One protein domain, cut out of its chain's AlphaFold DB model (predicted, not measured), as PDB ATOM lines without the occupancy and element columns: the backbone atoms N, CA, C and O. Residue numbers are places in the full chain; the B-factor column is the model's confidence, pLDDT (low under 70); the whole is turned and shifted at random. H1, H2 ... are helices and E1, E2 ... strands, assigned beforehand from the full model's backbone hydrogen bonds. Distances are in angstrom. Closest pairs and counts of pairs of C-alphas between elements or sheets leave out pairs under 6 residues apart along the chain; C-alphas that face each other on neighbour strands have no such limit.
ATOM      1  N   PRO A 314     -10.978 -26.298   0.627       91.81
ATOM      2  CA  PRO A 314     -11.069 -27.748   0.585       91.81
ATOM      3  C   PRO A 314      -9.894 -28.409   1.335       91.81
ATOM      4  O   PRO A 314      -8.851 -27.779   1.528       91.81
ATOM      5  N   PRO A 315     -10.030 -29.681   1.759       93.38
ATOM      6  CA  PRO A 315      -8.993 -30.376   2.520       93.38
ATOM      7  C   PRO A 315      -7.683 -30.558   1.729       93.38
ATOM      8  O   PRO A 315      -7.713 -30.569   0.489       93.38
ATOM      9  N   PRO A 316      -6.553 -30.776   2.434       94.56
ATOM     10  CA  PRO A 316      -5.300 -31.267   1.855       94.56
ATOM     11  C   PRO A 316      -5.502 -32.491   0.948       94.56
ATOM     12  O   PRO A 316      -6.470 -33.237   1.110       94.56
ATOM     13  N   LEU A 317      -4.593 -32.719  -0.009       95.25
ATOM     14  CA  LEU A 317      -4.759 -33.821  -0.959       95.25
ATOM     15  C   LEU A 317      -4.557 -35.185  -0.286       95.25
ATOM     16  O   LEU A 317      -3.490 -35.483   0.237       95.25
ATOM     17  N   VAL A 318      -5.562 -36.045  -0.405       94.31
ATOM     18  CA  VAL A 318      -5.447 -37.510  -0.306       94.31
ATOM     19  C   VAL A 318      -5.314 -38.119  -1.703       94.31
ATOM     20  O   VAL A 318      -5.613 -37.460  -2.704       94.31
ATOM     21  N   THR A 319      -4.882 -39.377  -1.807       94.12
ATOM     22  CA  THR A 319      -4.553 -40.039  -3.087       94.12
ATOM     23  C   THR A 319      -5.668 -39.987  -4.130       94.12
ATOM     24  O   THR A 319      -5.397 -39.776  -5.313       94.12
ATOM     25  N   SER A 320      -6.916 -40.156  -3.700       92.56
ATOM     26  CA  SER A 320      -8.109 -40.035  -4.535       92.56
ATOM     27  C   SER A 320      -8.259 -38.619  -5.097       92.56
ATOM     28  O   SER A 320      -8.268 -38.437  -6.312       92.56
ATOM     29  N   SER A 321      -8.279 -37.604  -4.229       94.12
ATOM     30  CA  SER A 321      -8.379 -36.193  -4.618       94.12
ATOM     31  C   SER A 321      -7.207 -35.717  -5.490       94.12
ATOM     32  O   SER A 321      -7.421 -34.951  -6.424       94.12
ATOM     33  N   LEU A 322      -5.985 -36.229  -5.276       95.75
ATOM     34  CA  LEU A 322      -4.829 -35.974  -6.143       95.75
ATOM     35  C   LEU A 322      -5.060 -36.529  -7.557       95.75
ATOM     36  O   LEU A 322      -4.770 -35.853  -8.543       95.75
ATOM     37  N   GLN A 323      -5.586 -37.753  -7.670       95.25
ATOM     38  CA  GLN A 323      -5.922 -38.372  -8.957       95.25
ATOM     39  C   GLN A 323      -7.094 -37.658  -9.650       95.25
ATOM     40  O   GLN A 323      -7.082 -37.524 -10.874       95.25
ATOM     41  N   GLN A 324      -8.069 -37.160  -8.885       92.62
ATOM     42  CA  GLN A 324      -9.193 -36.385  -9.410       92.62
ATOM     43  C   GLN A 324      -8.737 -35.008  -9.926       92.62
ATOM     44  O   GLN A 324      -8.922 -34.710 -11.107       92.62
ATOM     45  N   GLU A 325      -8.048 -34.213  -9.103       92.62
ATOM     46  CA  GLU A 325      -7.590 -32.868  -9.475       92.62
ATOM     47  C   GLU A 325      -6.528 -32.877 -10.581       92.62
ATOM     48  O   GLU A 325      -6.586 -32.045 -11.483       92.62
ATOM     49  N   ALA A 326      -5.596 -33.837 -10.594       92.38
ATOM     50  CA  ALA A 326      -4.660 -33.980 -11.713       92.38
ATOM     51  C   ALA A 326      -5.368 -34.398 -13.018       92.38
ATOM     52  O   ALA A 326      -4.936 -34.021 -14.110       92.38
ATOM     53  N   GLY A 327      -6.478 -35.133 -12.932       90.19
ATOM     54  CA  GLY A 327      -7.297 -35.464 -14.094       90.19
ATOM     55  C   GLY A 327      -8.098 -34.277 -14.628       90.19
ATOM     56  O   GLY A 327      -8.108 -34.066 -15.845       90.19
ATOM     57  N   ARG A 328      -8.702 -33.470 -13.741       86.00
ATOM     58  CA  ARG A 328      -9.369 -32.197 -14.080       86.00
ATOM     59  C   ARG A 328      -8.368 -31.178 -14.648       86.00
ATOM     60  O   ARG A 328      -8.426 -30.852 -15.828       86.00
ATOM     61  N   ARG A 329      -7.398 -30.742 -13.835       87.31
ATOM     62  CA  ARG A 329      -6.515 -29.581 -14.084       87.31
ATOM     63  C   ARG A 329      -5.284 -29.866 -14.939       87.31
ATOM     64  O   ARG A 329      -4.747 -28.952 -15.554       87.31
ATOM     65  N   LEU A 330      -4.775 -31.099 -14.951       88.50
ATOM     66  CA  LEU A 330      -3.567 -31.456 -15.719       88.50
ATOM     67  C   LEU A 330      -3.875 -32.398 -16.895       88.50
ATOM     68  O   LEU A 330      -3.013 -32.614 -17.748       88.50
ATOM     69  N   GLY A 331      -5.096 -32.939 -16.958       88.25
ATOM     70  CA  GLY A 331      -5.538 -33.883 -17.983       88.25
ATOM     71  C   GLY A 331      -4.960 -35.294 -17.836       88.25
ATOM     72  O   GLY A 331      -4.881 -36.016 -18.828       88.25
ATOM     73  N   TRP A 332      -4.491 -35.692 -16.646       90.38
ATOM     74  CA  TRP A 332      -3.767 -36.958 -16.462       90.38
ATOM     75  C   TRP A 332      -4.618 -38.055 -15.828       90.38
ATOM     76  O   TRP A 332      -5.170 -37.888 -14.745       90.38
ATOM     77  N   GLY A 333      -4.623 -39.228 -16.463       90.38
ATOM     78  CA  GLY A 333      -5.182 -40.443 -15.874       90.38
ATOM     79  C   GLY A 333      -4.418 -40.884 -14.610       90.38
ATOM     80  O   GLY A 333      -3.194 -40.693 -14.542       90.38
ATOM     81  N   PRO A 334      -5.079 -41.534 -13.630       93.06
ATOM     82  CA  PRO A 334      -4.509 -41.891 -12.327       93.06
ATOM     83  C   PRO A 334      -3.149 -42.599 -12.375       93.06
ATOM     84  O   PRO A 334      -2.277 -42.330 -11.548       93.06
ATOM     85  N   SER A 335      -2.924 -43.468 -13.369       91.69
ATOM     86  CA  SER A 335      -1.641 -44.174 -13.538       91.69
ATOM     87  C   SER A 335      -0.466 -43.237 -13.854       91.69
ATOM     88  O   SER A 335       0.653 -43.508 -13.415       91.69
ATOM     89  N   LYS A 336      -0.690 -42.130 -14.580       92.50
ATOM     90  CA  LYS A 336       0.352 -41.113 -14.802       92.50
ATOM     91  C   LYS A 336       0.575 -40.302 -13.530       92.50
ATOM     92  O   LYS A 336       1.718 -40.174 -13.099       92.50
ATOM     93  N   THR A 337      -0.499 -39.827 -12.902       94.88
ATOM     94  CA  THR A 337      -0.444 -39.031 -11.666       94.88
ATOM     95  C   THR A 337       0.358 -39.735 -10.571       94.88
ATOM     96  O   THR A 337       1.288 -39.148 -10.028       94.88
ATOM     97  N   MET A 338       0.094 -41.022 -10.316       94.94
ATOM     98  CA  MET A 338       0.831 -41.790  -9.303       94.94
ATOM     99  C   MET A 338       2.298 -42.054  -9.673       94.94
ATOM    100  O   MET A 338       3.150 -42.065  -8.790       94.94
ATOM    101  N   SER A 339       2.617 -42.219 -10.962       92.44
ATOM    102  CA  SER A 339       4.005 -42.379 -11.433       92.44
ATOM    103  C   SER A 339       4.840 -41.109 -11.215       92.44
ATOM    104  O   SER A 339       6.001 -41.181 -10.812       92.44
ATOM    105  N   VAL A 340       4.239 -39.937 -11.437       92.94
ATOM    106  CA  VAL A 340       4.879 -38.631 -11.208       92.94
ATOM    107  C   VAL A 340       4.957 -38.324  -9.710       92.94
ATOM    108  O   VAL A 340       5.989 -37.858  -9.237       92.94
ATOM    109  N   ALA A 341       3.921 -38.654  -8.936       93.94
ATOM    110  CA  ALA A 341       3.925 -38.486  -7.485       93.94
ATOM    111  C   ALA A 341       4.995 -39.357  -6.795       93.94
ATOM    112  O   ALA A 341       5.723 -38.848  -5.950       93.94
ATOM    113  N   GLN A 342       5.185 -40.616  -7.223       92.56
ATOM    114  CA  GLN A 342       6.301 -41.467  -6.773       92.56
ATOM    115  C   GLN A 342       7.659 -40.792  -7.030       92.56
ATOM    116  O   GLN A 342       8.527 -40.796  -6.162       92.56
ATOM    117  N   GLN A 343       7.846 -40.176  -8.205       91.12
ATOM    118  CA  GLN A 343       9.082 -39.463  -8.539       91.12
ATOM    119  C   GLN A 343       9.297 -38.224  -7.662       91.12
ATOM    120  O   GLN A 343      10.431 -37.971  -7.265       91.12
ATOM    121  N   LEU A 344       8.243 -37.474  -7.327       92.44
ATOM    122  CA  LEU A 344       8.333 -36.323  -6.422       92.44
ATOM    123  C   LEU A 344       8.608 -36.747  -4.969       92.44
ATOM    124  O   LEU A 344       9.491 -36.164  -4.346       92.44
ATOM    125  N   TYR A 345       7.924 -37.777  -4.456       93.31
ATOM    126  CA  TYR A 345       8.160 -38.337  -3.116       93.31
ATOM    127  C   TYR A 345       9.592 -38.863  -2.975       93.31
ATOM    128  O   TYR A 345      10.290 -38.536  -2.021       93.31
ATOM    129  N   GLU A 346      10.074 -39.622  -3.963       90.00
ATOM    130  CA  GLU A 346      11.459 -40.091  -3.968       90.00
ATOM    131  C   GLU A 346      12.475 -38.961  -4.184       90.00
ATOM    132  O   GLU A 346      13.646 -39.162  -3.872       90.00
ATOM    133  N   GLY A 347      12.089 -37.827  -4.780       84.25
ATOM    134  CA  GLY A 347      12.979 -36.709  -5.126       84.25
ATOM    135  C   GLY A 347      13.774 -36.914  -6.423       84.25
ATOM    136  O   GLY A 347      14.993 -36.768  -6.451       84.25
ATOM    137  N   ALA A 348      13.165 -37.441  -7.486       74.31
ATOM    138  CA  ALA A 348      13.857 -37.715  -8.750       74.31
ATOM    139  C   ALA A 348      14.514 -36.439  -9.317       74.31
ATOM    140  O   ALA A 348      13.853 -35.422  -9.486       74.31
ATOM    141  N   ASN A 349      15.818 -36.520  -9.609       71.00
ATOM    142  CA  ASN A 349      16.717 -35.415  -9.991       71.00
ATOM    143  C   ASN A 349      16.938 -34.297  -8.946       71.00
ATOM    144  O   ASN A 349      17.870 -33.513  -9.120       71.00
ATOM    145  N   THR A 350      16.198 -34.265  -7.837       72.31
ATOM    146  CA  THR A 350      16.424 -33.346  -6.711       72.31
ATOM    147  C   THR A 350      17.330 -33.951  -5.629       72.31
ATOM    148  O   THR A 350      17.676 -35.138  -5.659       72.31
ATOM    149  N   GLY A 351      17.769 -33.115  -4.678       76.94
ATOM    150  CA  GLY A 351      18.536 -33.561  -3.507       76.94
ATOM    151  C   GLY A 351      17.686 -34.384  -2.536       76.94
ATOM    152  O   GLY A 351      18.106 -35.460  -2.113       76.94
ATOM    153  N   GLU A 352      16.474 -33.901  -2.263       86.50
ATOM    154  CA  GLU A 352      15.494 -34.495  -1.346       86.50
ATOM    155  C   GLU A 352      14.155 -34.768  -2.046       86.50
ATOM    156  O   GLU A 352      13.919 -34.306  -3.171       86.50
ATOM    157  N   GLY A 353      13.277 -35.522  -1.380       90.94
ATOM    158  CA  GLY A 353      11.869 -35.647  -1.754       90.94
ATOM    159  C   GLY A 353      11.151 -34.299  -1.682       90.94
ATOM    160  O   GLY A 353      11.360 -33.537  -0.741       90.94
ATOM    161  N   LEU A 354      10.309 -34.003  -2.673       93.06
ATOM    162  CA  LEU A 354       9.566 -32.739  -2.766       93.06
ATOM    163  C   LEU A 354       8.165 -32.807  -2.145       93.06
ATOM    164  O   LEU A 354       7.585 -31.767  -1.845       93.06
ATOM    165  N   ILE A 355       7.597 -34.004  -1.980       95.50
ATOM    166  CA  ILE A 355       6.268 -34.201  -1.381       95.50
ATOM    167  C   ILE A 355       6.272 -35.343  -0.362       95.50
ATOM    168  O   ILE A 355       7.112 -36.245  -0.431       95.50
ATOM    169  N   THR A 356       5.300 -35.324   0.546       95.75
ATOM    170  CA  THR A 356       4.969 -36.459   1.420       95.75
ATOM    171  C   THR A 356       4.389 -37.647   0.636       95.75
ATOM    172  O   THR A 356       4.072 -37.560  -0.554       95.75
ATOM    173  N   TYR A 357       4.290 -38.798   1.302       94.00
ATOM    174  CA  TYR A 357       3.938 -40.076   0.697       94.00
ATOM    175  C   TYR A 357       2.574 -40.052  -0.005       94.00
ATOM    176  O   TYR A 357       1.534 -39.780   0.588       94.00
ATOM    177  N   MET A 358       2.573 -40.376  -1.299       93.56
ATOM    178  CA  MET A 358       1.426 -40.164  -2.186       93.56
ATOM    179  C   MET A 358       0.306 -41.212  -2.079       93.56
ATOM    180  O   MET A 358      -0.691 -41.097  -2.798       93.56
ATOM    181  N   ARG A 359       0.458 -42.246  -1.239       92.00
ATOM    182  CA  ARG A 359      -0.608 -43.201  -0.889       92.00
ATOM    183  C   ARG A 359      -1.058 -42.902   0.537       92.00
ATOM    184  O   ARG A 359      -0.321 -43.187   1.467       92.00
ATOM    185  N   THR A 360      -2.212 -42.263   0.684       90.25
ATOM    186  CA  THR A 360      -2.768 -41.803   1.960       90.25
ATOM    187  C   THR A 360      -4.256 -41.480   1.786       90.25
ATOM    188  O   THR A 360      -4.662 -40.904   0.770       90.25
ATOM    189  N   ASP A 361      -5.066 -41.865   2.771       87.88
ATOM    190  CA  ASP A 361      -6.453 -41.430   2.998       87.88
ATOM    191  C   ASP A 361      -6.568 -40.466   4.208       87.88
ATOM    192  O   ASP A 361      -7.663 -40.034   4.596       87.88
ATOM    193  N   GLY A 362      -5.422 -40.085   4.784       87.00
ATOM    194  CA  GLY A 362      -5.292 -39.105   5.851       87.00
ATOM    195  C   GLY A 362      -5.275 -37.673   5.317       87.00
ATOM    196  O   GLY A 362      -4.389 -37.281   4.567       87.00
ATOM    197  N   VAL A 363      -6.233 -36.854   5.760       90.19
ATOM    198  CA  VAL A 363      -6.290 -35.398   5.489       90.19
ATOM    199  C   VAL A 363      -5.526 -34.560   6.529       90.19
ATOM    200  O   VAL A 363      -5.634 -33.335   6.548       90.19
ATOM    201  N   ASN A 364      -4.790 -35.216   7.429       90.00
ATOM    202  CA  ASN A 364      -4.096 -34.581   8.545       90.00
ATOM    203  C   ASN A 364      -2.777 -33.945   8.081       90.00
ATOM    204  O   ASN A 364      -2.085 -34.493   7.227       90.00
ATOM    205  N   LEU A 365      -2.394 -32.828   8.697       91.50
ATOM    206  CA  LEU A 365      -1.077 -32.204   8.539       91.50
ATOM    207  C   LEU A 365      -0.354 -32.211   9.889       91.50
ATOM    208  O   LEU A 365      -0.991 -32.072  10.935       91.50
ATOM    209  N   SER A 366       0.969 -32.365   9.875       90.62
ATOM    210  CA  SER A 366       1.807 -32.225  11.067       90.62
ATOM    211  C   SER A 366       1.787 -30.785  11.593       90.62
ATOM    212  O   SER A 366       1.614 -29.829  10.837       90.62
ATOM    213  N   ALA A 367       1.990 -30.614  12.903       90.94
ATOM    214  CA  ALA A 367       2.015 -29.290  13.529       90.94
ATOM    215  C   ALA A 367       3.115 -28.382  12.941       90.94
ATOM    216  O   ALA A 367       2.908 -27.179  12.799       90.94
ATOM    217  N   GLU A 368       4.249 -28.967  12.544       91.12
ATOM    218  CA  GLU A 368       5.340 -28.270  11.860       91.12
ATOM    219  C   GLU A 368       4.924 -27.783  10.467       91.12
ATOM    220  O   GLU A 368       5.051 -26.595  10.176       91.12
ATOM    221  N   ALA A 369       4.340 -28.656   9.636       92.88
ATOM    222  CA  ALA A 369       3.857 -28.267   8.313       92.88
ATOM    223  C   ALA A 369       2.745 -27.209   8.385       92.88
ATOM    224  O   ALA A 369       2.723 -26.284   7.576       92.88
ATOM    225  N   VAL A 370       1.847 -27.297   9.372       94.56
ATOM    226  CA  VAL A 370       0.832 -26.265   9.644       94.56
ATOM    227  C   VAL A 370       1.476 -24.934  10.048       94.56
ATOM    228  O   VAL A 370       1.011 -23.886   9.605       94.56
ATOM    229  N   GLY A 371       2.544 -24.958  10.851       94.94
ATOM    230  CA  GLY A 371       3.328 -23.770  11.193       94.94
ATOM    231  C   GLY A 371       3.943 -23.117   9.955       94.94
ATOM    232  O   GLY A 371       3.622 -21.969   9.647       94.94
ATOM    233  N   ALA A 372       4.732 -23.880   9.194       95.06
ATOM    234  CA  ALA A 372       5.407 -23.414   7.983       95.06
ATOM    235  C   ALA A 372       4.424 -22.900   6.912       95.06
ATOM    236  O   ALA A 372       4.653 -21.851   6.314       95.06
ATOM    237  N   LEU A 373       3.288 -23.581   6.702       95.75
ATOM    238  CA  LEU A 373       2.238 -23.115   5.787       95.75
ATOM    239  C   LEU A 373       1.621 -21.785   6.243       95.75
ATOM    240  O   LEU A 373       1.332 -20.935   5.406       95.75
ATOM    241  N   ARG A 374       1.424 -21.568   7.549       94.94
ATOM    242  CA  ARG A 374       0.863 -20.307   8.067       94.94
ATOM    243  C   ARG A 374       1.860 -19.152   8.006       94.94
ATOM    244  O   ARG A 374       1.463 -18.040   7.673       94.94
ATOM    245  N   GLU A 375       3.137 -19.404   8.274       95.25
ATOM    246  CA  GLU A 375       4.207 -18.414   8.096       95.25
ATOM    247  C   GLU A 375       4.348 -18.003   6.618       95.25
ATOM    248  O   GLU A 375       4.413 -16.814   6.295       95.25
ATOM    249  N   LEU A 376       4.271 -18.975   5.706       94.94
ATOM    250  CA  LEU A 376       4.239 -18.751   4.260       94.94
ATOM    251  C   LEU A 376       3.024 -17.916   3.817       94.94
ATOM    252  O   LEU A 376       3.179 -16.959   3.063       94.94
ATOM    253  N   ILE A 377       1.818 -18.232   4.302       95.38
ATOM    254  CA  ILE A 377       0.602 -17.465   3.976       95.38
ATOM    255  C   ILE A 377       0.719 -16.022   4.484       95.38
ATOM    256  O   ILE A 377       0.490 -15.084   3.719       95.38
ATOM    257  N   GLY A 378       1.127 -15.838   5.744       94.31
ATOM    258  CA  GLY A 378       1.277 -14.513   6.349       94.31
ATOM    259  C   GLY A 378       2.332 -13.637   5.664       94.31
ATOM    260  O   GLY A 378       2.165 -12.421   5.621       94.31
ATOM    261  N   SER A 379       3.385 -14.241   5.101       93.38
ATOM    262  CA  SER A 379       4.467 -13.528   4.403       93.38
ATOM    263  C   SER A 379       4.216 -13.287   2.909       93.38
ATOM    264  O   SER A 379       4.705 -12.290   2.383       93.38
ATOM    265  N   GLN A 380       3.471 -14.160   2.217       92.25
ATOM    266  CA  GLN A 380       3.245 -14.055   0.763       92.25
ATOM    267  C   GLN A 380       1.881 -13.486   0.365       92.25
ATOM    268  O   GLN A 380       1.781 -12.849  -0.682       92.25
ATOM    269  N   TYR A 381       0.841 -13.719   1.169       92.81
ATOM    270  CA  TYR A 381      -0.527 -13.278   0.875       92.81
ATOM    271  C   TYR A 381      -0.998 -12.173   1.822       92.81
ATOM    272  O   TYR A 381      -1.712 -11.277   1.384       92.81
ATOM    273  N   GLY A 382      -0.582 -12.220   3.091       93.88
ATOM    274  CA  GLY A 382      -0.937 -11.240   4.120       93.88
ATOM    275  C   GLY A 382      -1.600 -11.876   5.344       93.88
ATOM    276  O   GLY A 382      -2.006 -13.043   5.334       93.88
ATOM    277  N   ALA A 383      -1.707 -11.110   6.428       93.00
ATOM    278  CA  ALA A 383      -2.292 -11.577   7.686       93.00
ATOM    279  C   ALA A 383      -3.810 -11.814   7.579       93.00
ATOM    280  O   ALA A 383      -4.349 -12.688   8.253       93.00
ATOM    281  N   GLU A 384      -4.490 -11.087   6.695       93.81
ATOM    282  CA  GLU A 384      -5.911 -11.218   6.369       93.81
ATOM    283  C   GLU A 384      -6.260 -12.546   5.674       93.81
ATOM    284  O   GLU A 384      -7.405 -12.992   5.726       93.81
ATOM    285  N   TYR A 385      -5.275 -13.222   5.072       94.88
ATOM    286  CA  TYR A 385      -5.444 -14.554   4.487       94.88
ATOM    287  C   TYR A 385      -5.260 -15.689   5.503       94.88
ATOM    288  O   TYR A 385      -5.488 -16.849   5.152       94.88
ATOM    289  N   LEU A 386      -4.888 -15.393   6.754       94.38
ATOM    290  CA  LEU A 386      -4.832 -16.377   7.834       94.38
ATOM    291  C   LEU A 386      -6.184 -16.475   8.563       94.38
ATOM    292  O   LEU A 386      -6.724 -15.455   8.990       94.38
ATOM    293  N   PRO A 387      -6.716 -17.689   8.804       92.19
ATOM    294  CA  PRO A 387      -7.954 -17.852   9.556       92.19
ATOM    295  C   PRO A 387      -7.823 -17.297  10.987       92.19
ATOM    296  O   PRO A 387      -6.919 -17.724  11.723       92.19
ATOM    297  N   PRO A 388      -8.736 -16.408  11.429       87.88
ATOM    298  CA  PRO A 388      -8.662 -15.777  12.750       87.88
ATOM    299  C   PRO A 388      -8.920 -16.767  13.895       87.88
ATOM    300  O   PRO A 388      -8.486 -16.544  15.020       87.88
ATOM    301  N   ALA A 389      -9.576 -17.898  13.609       85.81
ATOM    302  CA  ALA A 389      -9.816 -18.985  14.560       85.81
ATOM    303  C   ALA A 389      -8.603 -19.925  14.767       85.81
ATOM    304  O   ALA A 389      -8.727 -20.938  15.455       85.81
ATOM    305  N   GLY A 390      -7.440 -19.627  14.174       87.94
ATOM    306  CA  GLY A 390      -6.230 -20.450  14.280       87.94
ATOM    307  C   GLY A 390      -6.033 -21.397  13.091       87.94
ATOM    308  O   GLY A 390      -6.353 -21.056  11.955       87.94
ATOM    309  N   ALA A 391      -5.424 -22.561  13.327       90.50
ATOM    310  CA  ALA A 391      -5.133 -23.545  12.281       90.50
ATOM    311  C   ALA A 391      -6.380 -24.337  11.849       90.50
ATOM    312  O   ALA A 391      -7.228 -24.678  12.676       90.50
ATOM    313  N   ARG A 392      -6.477 -24.685  10.559       91.75
ATOM    314  CA  ARG A 392      -7.597 -25.475  10.025       91.75
ATOM    315  C   ARG A 392      -7.302 -26.967  10.163       91.75
ATOM    316  O   ARG A 392      -6.448 -27.508   9.465       91.75
ATOM    317  N   VAL A 393      -8.035 -27.632  11.055       89.94
ATOM    318  CA  VAL A 393      -7.953 -29.084  11.269       89.94
ATOM    319  C   VAL A 393      -9.072 -29.783  10.503       89.94
ATOM    320  O   VAL A 393     -10.253 -29.573  10.778       89.94
ATOM    321  N   TYR A 394      -8.693 -30.646   9.564       88.69
ATOM    322  CA  TYR A 394      -9.610 -31.518   8.832       88.69
ATOM    323  C   TYR A 394      -9.695 -32.889   9.517       88.69
ATOM    324  O   TYR A 394      -8.781 -33.294  10.231       88.69
ATOM    325  N   LYS A 395     -10.802 -33.611   9.317       81.44
ATOM    326  CA  LYS A 395     -10.995 -34.988   9.802       81.44
ATOM    327  C   LYS A 395     -11.308 -35.888   8.612       81.44
ATOM    328  O   LYS A 395     -12.119 -35.503   7.770       81.44
ATOM    329  N   SER A 396     -10.678 -37.062   8.535       73.75
ATOM    330  CA  SER A 396     -11.002 -38.035   7.483       73.75
ATOM    331  C   SER A 396     -12.400 -38.627   7.705       73.75
ATOM    332  O   SER A 396     -12.911 -38.646   8.826       73.75
ATOM    333  N   ARG A 397     -13.020 -39.108   6.622       62.75
ATOM    334  CA  ARG A 397     -14.266 -39.893   6.673       62.75
ATOM    335  C   ARG A 397     -14.004 -41.383   6.926       62.75
ATOM    336  O   ARG A 397     -14.930 -42.095   7.304       62.75
ATOM    337  N   ALA A 398     -12.772 -41.856   6.724       58.62
ATOM    338  CA  ALA A 398     -12.386 -43.237   6.992       58.62
ATOM    339  C   ALA A 398     -12.340 -43.500   8.509       58.62
ATOM    340  O   ALA A 398     -11.638 -42.803   9.240       58.62
ATOM    341  N   LYS A 399     -13.074 -44.518   8.986       51.19
ATOM    342  CA  LYS A 399     -13.075 -44.919  10.409       51.19
ATOM    343  C   LYS A 399     -11.709 -45.461  10.845       51.19
ATOM    344  O   LYS A 399     -11.228 -45.130  11.922       51.19
ATOM    345  N   ASN A 400     -11.103 -46.278   9.984       53.06
ATOM    346  CA  ASN A 400      -9.842 -46.977  10.210       53.06
ATOM    347  C   ASN A 400      -8.734 -46.375   9.334       53.06
ATOM    348  O   ASN A 400      -8.185 -47.060   8.475       53.06
ATOM    349  N   ALA A 401      -8.381 -45.108   9.580       49.66
ATOM    350  CA  ALA A 401      -7.168 -44.474   9.041       49.66
ATOM    351  C   ALA A 401      -5.903 -45.072   9.708       49.66
ATOM    352  O   ALA A 401      -5.187 -44.417  10.465       49.66
ATOM    353  N   GLN A 402      -5.705 -46.375   9.483       48.97
ATOM    354  CA  GLN A 402      -4.646 -47.235  10.025       48.97
ATOM    355  C   GLN A 402      -3.292 -46.953   9.380       48.97
ATOM    356  O   GLN A 402      -2.253 -46.975  10.043       48.97
ATOM    357  N   GLU A 403      -3.316 -46.616   8.091       52.44
ATOM    358  CA  GLU A 403      -2.244 -45.889   7.424       52.44
ATOM    359  C   GLU A 403      -2.230 -44.467   8.012       52.44
ATOM    360  O   GLU A 403      -2.782 -43.524   7.451       52.44
ATOM    361  N   ALA A 404      -1.645 -44.339   9.212       49.66
ATOM    362  CA  ALA A 404      -1.480 -43.092   9.955       49.66
ATOM    363  C   ALA A 404      -0.514 -42.181   9.190       49.66
ATOM    364  O   ALA A 404       0.692 -42.131   9.443       49.66
ATOM    365  N   HIS A 405      -1.046 -41.553   8.152       69.00
ATOM    366  CA  HIS A 405      -0.297 -40.839   7.142       69.00
ATOM    367  C   HIS A 405      -0.739 -39.388   7.106       69.00
ATOM    368  O   HIS A 405      -1.910 -39.032   7.262       69.00
ATOM    369  N   GLU A 406       0.257 -38.541   6.913       87.38
ATOM    370  CA  GLU A 406       0.045 -37.149   6.587       87.38
ATOM    371  C   GLU A 406      -0.581 -37.040   5.191       87.38
ATOM    372  O   GLU A 406      -0.415 -37.925   4.344       87.38
ATOM    373  N   ALA A 407      -1.300 -35.953   4.944       93.69
ATOM    374  CA  ALA A 407      -1.789 -35.636   3.616       93.69
ATOM    375  C   ALA A 407      -0.631 -35.359   2.649       93.69
ATOM    376  O   ALA A 407       0.491 -35.038   3.052       93.69
ATOM    377  N   ILE A 408      -0.926 -35.429   1.354       96.12
ATOM    378  CA  ILE A 408       0.014 -35.124   0.279       96.12
ATOM    379  C   ILE A 408       0.215 -33.602   0.242       96.12
ATOM    380  O   ILE A 408      -0.655 -32.851  -0.208       96.12
ATOM    381  N   ARG A 409       1.373 -33.161   0.739       95.94
ATOM    382  CA  ARG A 409       1.829 -31.766   0.860       95.94
ATOM    383  C   ARG A 409       3.268 -31.632   0.337       95.94
ATOM    384  O   ARG A 409       3.939 -32.654   0.178       95.94
ATOM    385  N   PRO A 410       3.780 -30.409   0.105       95.88
ATOM    386  CA  PRO A 410       5.217 -30.182  -0.015       95.88
ATOM    387  C   PRO A 410       5.973 -30.646   1.232       95.88
ATOM    388  O   PRO A 410       5.452 -30.519   2.342       95.88
ATOM    389  N   THR A 411       7.203 -31.124   1.061       94.31
ATOM    390  CA  THR A 411       8.150 -31.322   2.173       94.31
ATOM    391  C   THR A 411       8.541 -29.976   2.777       94.31
ATOM    392  O   THR A 411       8.235 -29.710   3.934       94.31
ATOM    393  N   ASP A 412       9.081 -29.090   1.943       92.44
ATOM    394  CA  ASP A 412       9.287 -27.670   2.224       92.44
ATOM    395  C   ASP A 412       8.205 -26.823   1.516       92.44
ATOM    396  O   ASP A 412       8.148 -26.819   0.279       92.44
ATOM    397  N   PRO A 413       7.330 -26.109   2.254       91.56
ATOM    398  CA  PRO A 413       6.376 -25.165   1.672       91.56
ATOM    399  C   PRO A 413       7.008 -23.883   1.103       91.56
ATOM    400  O   PRO A 413       6.407 -23.257   0.230       91.56
ATOM    401  N   SER A 414       8.192 -23.474   1.572       90.81
ATOM    402  CA  SER A 414       8.863 -22.241   1.125       90.81
ATOM    403  C   SER A 414       9.445 -22.353  -0.289       90.81
ATOM    404  O   SER A 414       9.575 -21.347  -0.995       90.81
ATOM    405  N   LEU A 415       9.708 -23.582  -0.745       90.12
ATOM    406  CA  LEU A 415      10.131 -23.904  -2.103       90.12
ATOM    407  C   LEU A 415       9.009 -23.623  -3.120       90.12
ATOM    408  O   LEU A 415       8.224 -24.493  -3.491       90.12
ATOM    409  N   LEU A 416       8.930 -22.384  -3.603       89.94
ATOM    410  CA  LEU A 416       7.880 -21.968  -4.534       89.94
ATOM    411  C   LEU A 416       7.832 -22.832  -5.814       89.94
ATOM    412  O   LEU A 416       8.882 -23.124  -6.393       89.94
ATOM    413  N   PRO A 417       6.637 -23.143  -6.363       88.00
ATOM    414  CA  PRO A 417       6.502 -23.954  -7.580       88.00
ATOM    415  C   PRO A 417       7.248 -23.430  -8.816       88.00
ATOM    416  O   PRO A 417       7.534 -24.203  -9.728       88.00
ATOM    417  N   ALA A 418       7.584 -22.135  -8.857       85.50
ATOM    418  CA  ALA A 418       8.441 -21.548  -9.887       85.50
ATOM    419  C   ALA A 418       9.897 -22.053  -9.806       85.50
ATOM    420  O   ALA A 418      10.492 -22.344 -10.840       85.50
ATOM    421  N   ALA A 419      10.446 -22.228  -8.599       84.31
ATOM    422  CA  ALA A 419      11.812 -22.713  -8.376       84.31
ATOM    423  C   ALA A 419      11.983 -24.214  -8.683       84.31
ATOM    424  O   ALA A 419      13.092 -24.678  -8.923       84.31
ATOM    425  N   VAL A 420      10.883 -24.975  -8.709       81.12
ATOM    426  CA  VAL A 420      10.869 -26.413  -9.043       81.12
ATOM    427  C   VAL A 420      10.906 -26.662 -10.563       81.12
ATOM    428  O   VAL A 420      11.215 -27.771 -11.013       81.12
ATOM    429  N   GLN A 421      10.632 -25.644 -11.387       77.31
ATOM    430  CA  GLN A 421      10.681 -25.761 -12.848       77.31
ATOM    431  C   GLN A 421      12.123 -26.009 -13.323       77.31
ATOM    432  O   GLN A 421      13.049 -25.304 -12.939       77.31
ATOM    433  N   GLY A 422      12.321 -27.045 -14.144       69.19
ATOM    434  CA  GLY A 422      13.646 -27.474 -14.613       69.19
ATOM    435  C   GLY A 422      14.456 -28.336 -13.630       69.19
ATOM    436  O   GLY A 422      15.450 -28.925 -14.046       69.19
ATOM    437  N   LEU A 423      14.034 -28.478 -12.364       68.38
ATOM    438  CA  LEU A 423      14.665 -29.403 -11.406       68.38
ATOM    439  C   LEU A 423      14.105 -30.833 -11.504       68.38
ATOM    440  O   LEU A 423      14.815 -31.807 -11.253       68.38
ATOM    441  N   THR A 424      12.827 -30.975 -11.865       68.75
ATOM    442  CA  THR A 424      12.154 -32.279 -11.984       68.75
ATOM    443  C   THR A 424      12.397 -32.953 -13.341       68.75
ATOM    444  O   THR A 424      12.707 -32.262 -14.307       68.75
ATOM    445  N   PRO A 425      12.190 -34.278 -13.482       61.69
ATOM    446  CA  PRO A 425      12.238 -34.942 -14.784       61.69
ATOM    447  C   PRO A 425      11.148 -34.429 -15.742       61.69
ATOM    448  O   PRO A 425       9.949 -34.546 -15.466       61.69
ATOM    449  N   ASP A 426      11.568 -33.906 -16.893       64.44
ATOM    450  CA  ASP A 426      10.674 -33.477 -17.971       64.44
ATOM    451  C   ASP A 426      10.312 -34.643 -18.905       64.44
ATOM    452  O   ASP A 426      11.164 -35.435 -19.315       64.44
ATOM    453  N   GLU A 427       9.046 -34.716 -19.325       57.81
ATOM    454  CA  GLU A 427       8.641 -35.602 -20.421       57.81
ATOM    455  C   GLU A 427       8.963 -34.937 -21.764       57.81
ATOM    456  O   GLU A 427       8.292 -33.985 -22.172       57.81
ATOM    457  N   VAL A 428       9.956 -35.464 -22.484       55.12
ATOM    458  CA  VAL A 428      10.229 -35.081 -23.877       55.12
ATOM    459  C   VAL A 428       9.398 -35.955 -24.819       55.12
ATOM    460  O   VAL A 428       9.652 -37.156 -24.947       55.12
ATOM    461  N   ARG A 429       8.423 -35.364 -25.519       50.19
ATOM    462  CA  ARG A 429       7.614 -36.048 -26.547       50.19
ATOM    463  C   ARG A 429       7.584 -35.213 -27.826       50.19
ATOM    464  O   ARG A 429       7.238 -34.038 -27.795       50.19
ATOM    465  N   GLY A 430       7.966 -35.812 -28.958       43.81
ATOM    466  CA  GLY A 430       7.977 -35.124 -30.259       43.81
ATOM    467  C   GLY A 430       8.866 -33.870 -30.303       43.81
ATOM    468  O   GLY A 430       8.536 -32.917 -30.995       43.81
ATOM    469  N   GLY A 431       9.945 -33.834 -29.511       39.50
ATOM    470  CA  GLY A 431      10.832 -32.669 -29.384       39.50
ATOM    471  C   GLY A 431      10.327 -31.554 -28.455       39.50
ATOM    472  O   GLY A 431      11.085 -30.633 -28.169       39.50
ATOM    473  N   LYS A 432       9.095 -31.638 -27.934       42.09
ATOM    474  CA  LYS A 432       8.575 -30.702 -26.925       42.09
ATOM    475  C   LYS A 432       8.909 -31.204 -25.517       42.09
ATOM    476  O   LYS A 432       8.678 -32.375 -25.210       42.09
ATOM    477  N   PHE A 433       9.443 -30.317 -24.679       54.62
ATOM    478  CA  PHE A 433       9.659 -30.549 -23.248       54.62
ATOM    479  C   PHE A 433       8.361 -30.300 -22.473       54.62
ATOM    480  O   PHE A 433       7.635 -29.346 -22.760       54.62
ATOM    481  N   THR A 434       8.073 -31.148 -21.484       60.59
ATOM    482  CA  THR A 434       6.853 -31.051 -20.671       60.59
ATOM    483  C   THR A 434       7.206 -31.169 -19.183       60.59
ATOM    484  O   THR A 434       7.484 -32.289 -18.734       60.59
ATOM    485  N   PRO A 435       7.169 -30.068 -18.400       68.38
ATOM    486  CA  PRO A 435       7.580 -30.059 -16.994       68.38
ATOM    487  C   PRO A 435       6.549 -30.758 -16.111       68.38
ATOM    488  O   PRO A 435       5.641 -30.154 -15.539       68.38
ATOM    489  N   THR A 436       6.650 -32.083 -16.074       81.69
ATOM    490  CA  THR A 436       5.606 -32.957 -15.536       81.69
ATOM    491  C   THR A 436       5.698 -33.033 -14.012       81.69
ATOM    492  O   THR A 436       4.674 -32.919 -13.346       81.69
ATOM    493  N   GLY A 437       6.900 -33.113 -13.434       85.25
ATOM    494  CA  GLY A 437       7.060 -33.028 -11.978       85.25
ATOM    495  C   GLY A 437       6.590 -31.682 -11.419       85.25
ATOM    496  O   GLY A 437       5.694 -31.651 -10.578       85.25
ATOM    497  N   ALA A 438       7.114 -30.567 -11.941       87.62
ATOM    498  CA  ALA A 438       6.758 -29.223 -11.477       87.62
ATOM    499  C   ALA A 438       5.248 -28.909 -11.569       87.62
ATOM    500  O   ALA A 438       4.697 -28.301 -10.652       87.62
ATOM    501  N   LYS A 439       4.543 -29.375 -12.614       90.88
ATOM    502  CA  LYS A 439       3.077 -29.216 -12.727       90.88
ATOM    503  C   LYS A 439       2.301 -29.925 -11.614       90.88
ATOM    504  O   LYS A 439       1.309 -29.379 -11.138       90.88
ATOM    505  N   LEU A 440       2.736 -31.114 -11.194       93.06
ATOM    506  CA  LEU A 440       2.086 -31.830 -10.092       93.06
ATOM    507  C   LEU A 440       2.487 -31.262  -8.727       93.06
ATOM    508  O   LEU A 440       1.647 -31.169  -7.839       93.06
ATOM    509  N   TYR A 441       3.741 -30.827  -8.580       93.88
ATOM    510  CA  TYR A 441       4.194 -30.127  -7.380       93.88
ATOM    511  C   TYR A 441       3.392 -28.837  -7.145       93.88
ATOM    512  O   TYR A 441       2.913 -28.625  -6.039       93.88
ATOM    513  N   ALA A 442       3.155 -28.027  -8.186       93.25
ATOM    514  CA  ALA A 442       2.331 -26.819  -8.090       93.25
ATOM    515  C   ALA A 442       0.912 -27.107  -7.562       93.25
ATOM    516  O   ALA A 442       0.428 -26.400  -6.680       93.25
ATOM    517  N   LEU A 443       0.278 -28.178  -8.056       94.50
ATOM    518  CA  LEU A 443      -1.038 -28.642  -7.601       94.50
ATOM    519  C   LEU A 443      -1.032 -29.034  -6.111       94.50
ATOM    520  O   LEU A 443      -1.921 -28.635  -5.360       94.50
ATOM    521  N   VAL A 444      -0.023 -29.801  -5.682       95.81
ATOM    522  CA  VAL A 444       0.145 -30.241  -4.285       95.81
ATOM    523  C   VAL A 444       0.415 -29.051  -3.358       95.81
ATOM    524  O   VAL A 444      -0.240 -28.917  -2.324       95.81
ATOM    525  N   TRP A 445       1.330 -28.159  -3.752       95.81
ATOM    526  CA  TRP A 445       1.685 -26.941  -3.022       95.81
ATOM    527  C   TRP A 445       0.464 -26.053  -2.794       95.81
ATOM    528  O   TRP A 445       0.122 -25.751  -1.652       95.81
ATOM    529  N   ALA A 446      -0.268 -25.721  -3.858       94.81
ATOM    530  CA  ALA A 446      -1.403 -24.817  -3.751       94.81
ATOM    531  C   ALA A 446      -2.571 -25.398  -2.955       94.81
ATOM    532  O   ALA A 446      -3.250 -24.635  -2.276       94.81
ATOM    533  N   ARG A 447      -2.811 -26.720  -2.978       96.00
ATOM    534  CA  ARG A 447      -3.838 -27.314  -2.107       96.00
ATOM    535  C   ARG A 447      -3.424 -27.251  -0.640       96.00
ATOM    536  O   ARG A 447      -4.257 -26.925   0.201       96.00
ATOM    537  N   ALA A 448      -2.159 -27.548  -0.332       95.81
ATOM    538  CA  ALA A 448      -1.643 -27.471   1.032       95.81
ATOM    539  C   ALA A 448      -1.765 -26.039   1.585       95.81
ATOM    540  O   ALA A 448      -2.345 -25.852   2.654       95.81
ATOM    541  N   VAL A 449      -1.330 -25.039   0.810       95.94
ATOM    542  CA  VAL A 449      -1.473 -23.609   1.132       95.94
ATOM    543  C   VAL A 449      -2.949 -23.228   1.282       95.94
ATOM    544  O   VAL A 449      -3.360 -22.809   2.363       95.94
ATOM    545  N   ALA A 450      -3.779 -23.475   0.265       95.12
ATOM    546  CA  ALA A 450      -5.211 -23.168   0.288       95.12
ATOM    547  C   ALA A 450      -5.937 -23.755   1.512       95.12
ATOM    548  O   ALA A 450      -6.769 -23.074   2.103       95.12
ATOM    549  N   SER A 451      -5.594 -24.978   1.936       95.44
ATOM    550  CA  SER A 451      -6.216 -25.637   3.095       95.44
ATOM    551  C   SER A 451      -6.012 -24.904   4.432       95.44
ATOM    552  O   SER A 451      -6.795 -25.099   5.359       95.44
ATOM    553  N   GLN A 452      -4.980 -24.059   4.549       96.12
ATOM    554  CA  GLN A 452      -4.685 -23.277   5.757       96.12
ATOM    555  C   GLN A 452      -5.002 -21.780   5.615       96.12
ATOM    556  O   GLN A 452      -4.850 -21.047   6.592       96.12
ATOM    557  N   MET A 453      -5.470 -21.331   4.446       95.69
ATOM    558  CA  MET A 453      -5.927 -19.956   4.209       95.69
ATOM    559  C   MET A 453      -7.356 -19.732   4.720       95.69
ATOM    560  O   MET A 453      -8.082 -20.671   5.056       95.69
ATOM    561  N   GLU A 454      -7.786 -18.476   4.789       95.44
ATOM    562  CA  GLU A 454      -9.172 -18.131   5.093       95.44
ATOM    563  C   GLU A 454     -10.128 -18.454   3.926       95.44
ATOM    564  O   GLU A 454      -9.744 -18.539   2.756       95.44
ATOM    565  N   SER A 455     -11.392 -18.704   4.265       94.25
ATOM    566  CA  SER A 455     -12.475 -18.969   3.320       94.25
ATOM    567  C   SER A 455     -12.687 -17.795   2.358       94.25
ATOM    568  O   SER A 455     -12.552 -16.635   2.738       94.25
TER     569      SER A 455
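Overview. This is residues 314 to 455 of the 1049 residues of the protein "DNA topoisomerase" of Scenedesmus sp. NREL 46B-D3 (UniProt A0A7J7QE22). One long helix, H4, runs through the middle of the domain, with H2 crossing it near its first end and H3 crossing it near its last end; H1 packs on H2. A small hairpin of E1 and E2 lies at one extreme of the domain, just before H4 begins, and two long loop stretches, residues 347 to 366 and 381 to 426, link the other parts. The printed part has 142 residues with four named helices and two named strands, in the order H1, H2, H3, E1, E2, H4, and the two strands form an antiparallel sheet. The class is mostly helix, though under half of the residues, 61 of 142, are in named elements. The whole is compact, with a radius of gyration of the C-alphas of 15.1 A and spans of 51 by 37 by 28 A.

Along the chain. H1, residues 319 to 329, begins at C-alpha 319 at (-4.553, -40.039, -3.087) and is 15.3 A long from first to last C-alpha. H2, residues 334 to 346, is 18.1 A long. H3, residues 367 to 380, is 19.9 A long and begins at C-alpha 367 at (2.015, -29.290, 13.529). E1, residues 427 to 429, and E2, residues 432 to 434, are short strands. H4, residues 436 to 452, is the longest helix, 25.6 A, and ends at C-alpha 452 at (-4.685, -23.277, 5.757).

Arrangement. H4 is the hub, touching three other helices, and the helix packing is mostly crossed, with no touching pair at a shallow tilt. Residues 436 to 441 of H4 touch H2, about perpendicular at 82 degrees, and the closest C-alphas are those of Val 340 and Gly 437, 6.1 A apart. Residues 448 to 452 of H4 touch H3, about perpendicular at 86 degrees, with the C-alphas of Leu 373 and Val 449 closest at 6.0 A. H1 and H4 only just touch, with 3 pairs of C-alphas within 8 A, the closest being those of Ala 326 and Leu 440 at 7.3 A. Residues 334 to 338 of H2 touch H1, opposite ways at a steep tilt of 67 degrees, only just short of about perpendicular; the closest C-alphas, of Gln 323 and Pro 334, are 5.1 A apart. H1 and H3 are apart. E1 and E2 form a hairpin, antiparallel at 154 degrees, with N 427 and O 434 at 2.9 A and N 429 and O 432 at 3.0 A, within hydrogen-bond range. In H1, H2 and H3 every O i to N i+4 pair is within hydrogen-bond range, and in H4 12 of 13 are.

Size, cuts and confidence. The C-alphas farthest apart, of Ala 389 and Gly 430, are 50.9 A apart. The printed part has no cut. The links from H2 to H3 and from H3 to E1 are long, with 20 and 46 residues. The mean pLDDT of the printed part is 85.5, and residues 397 to 405 and 422 to 435 are under 70.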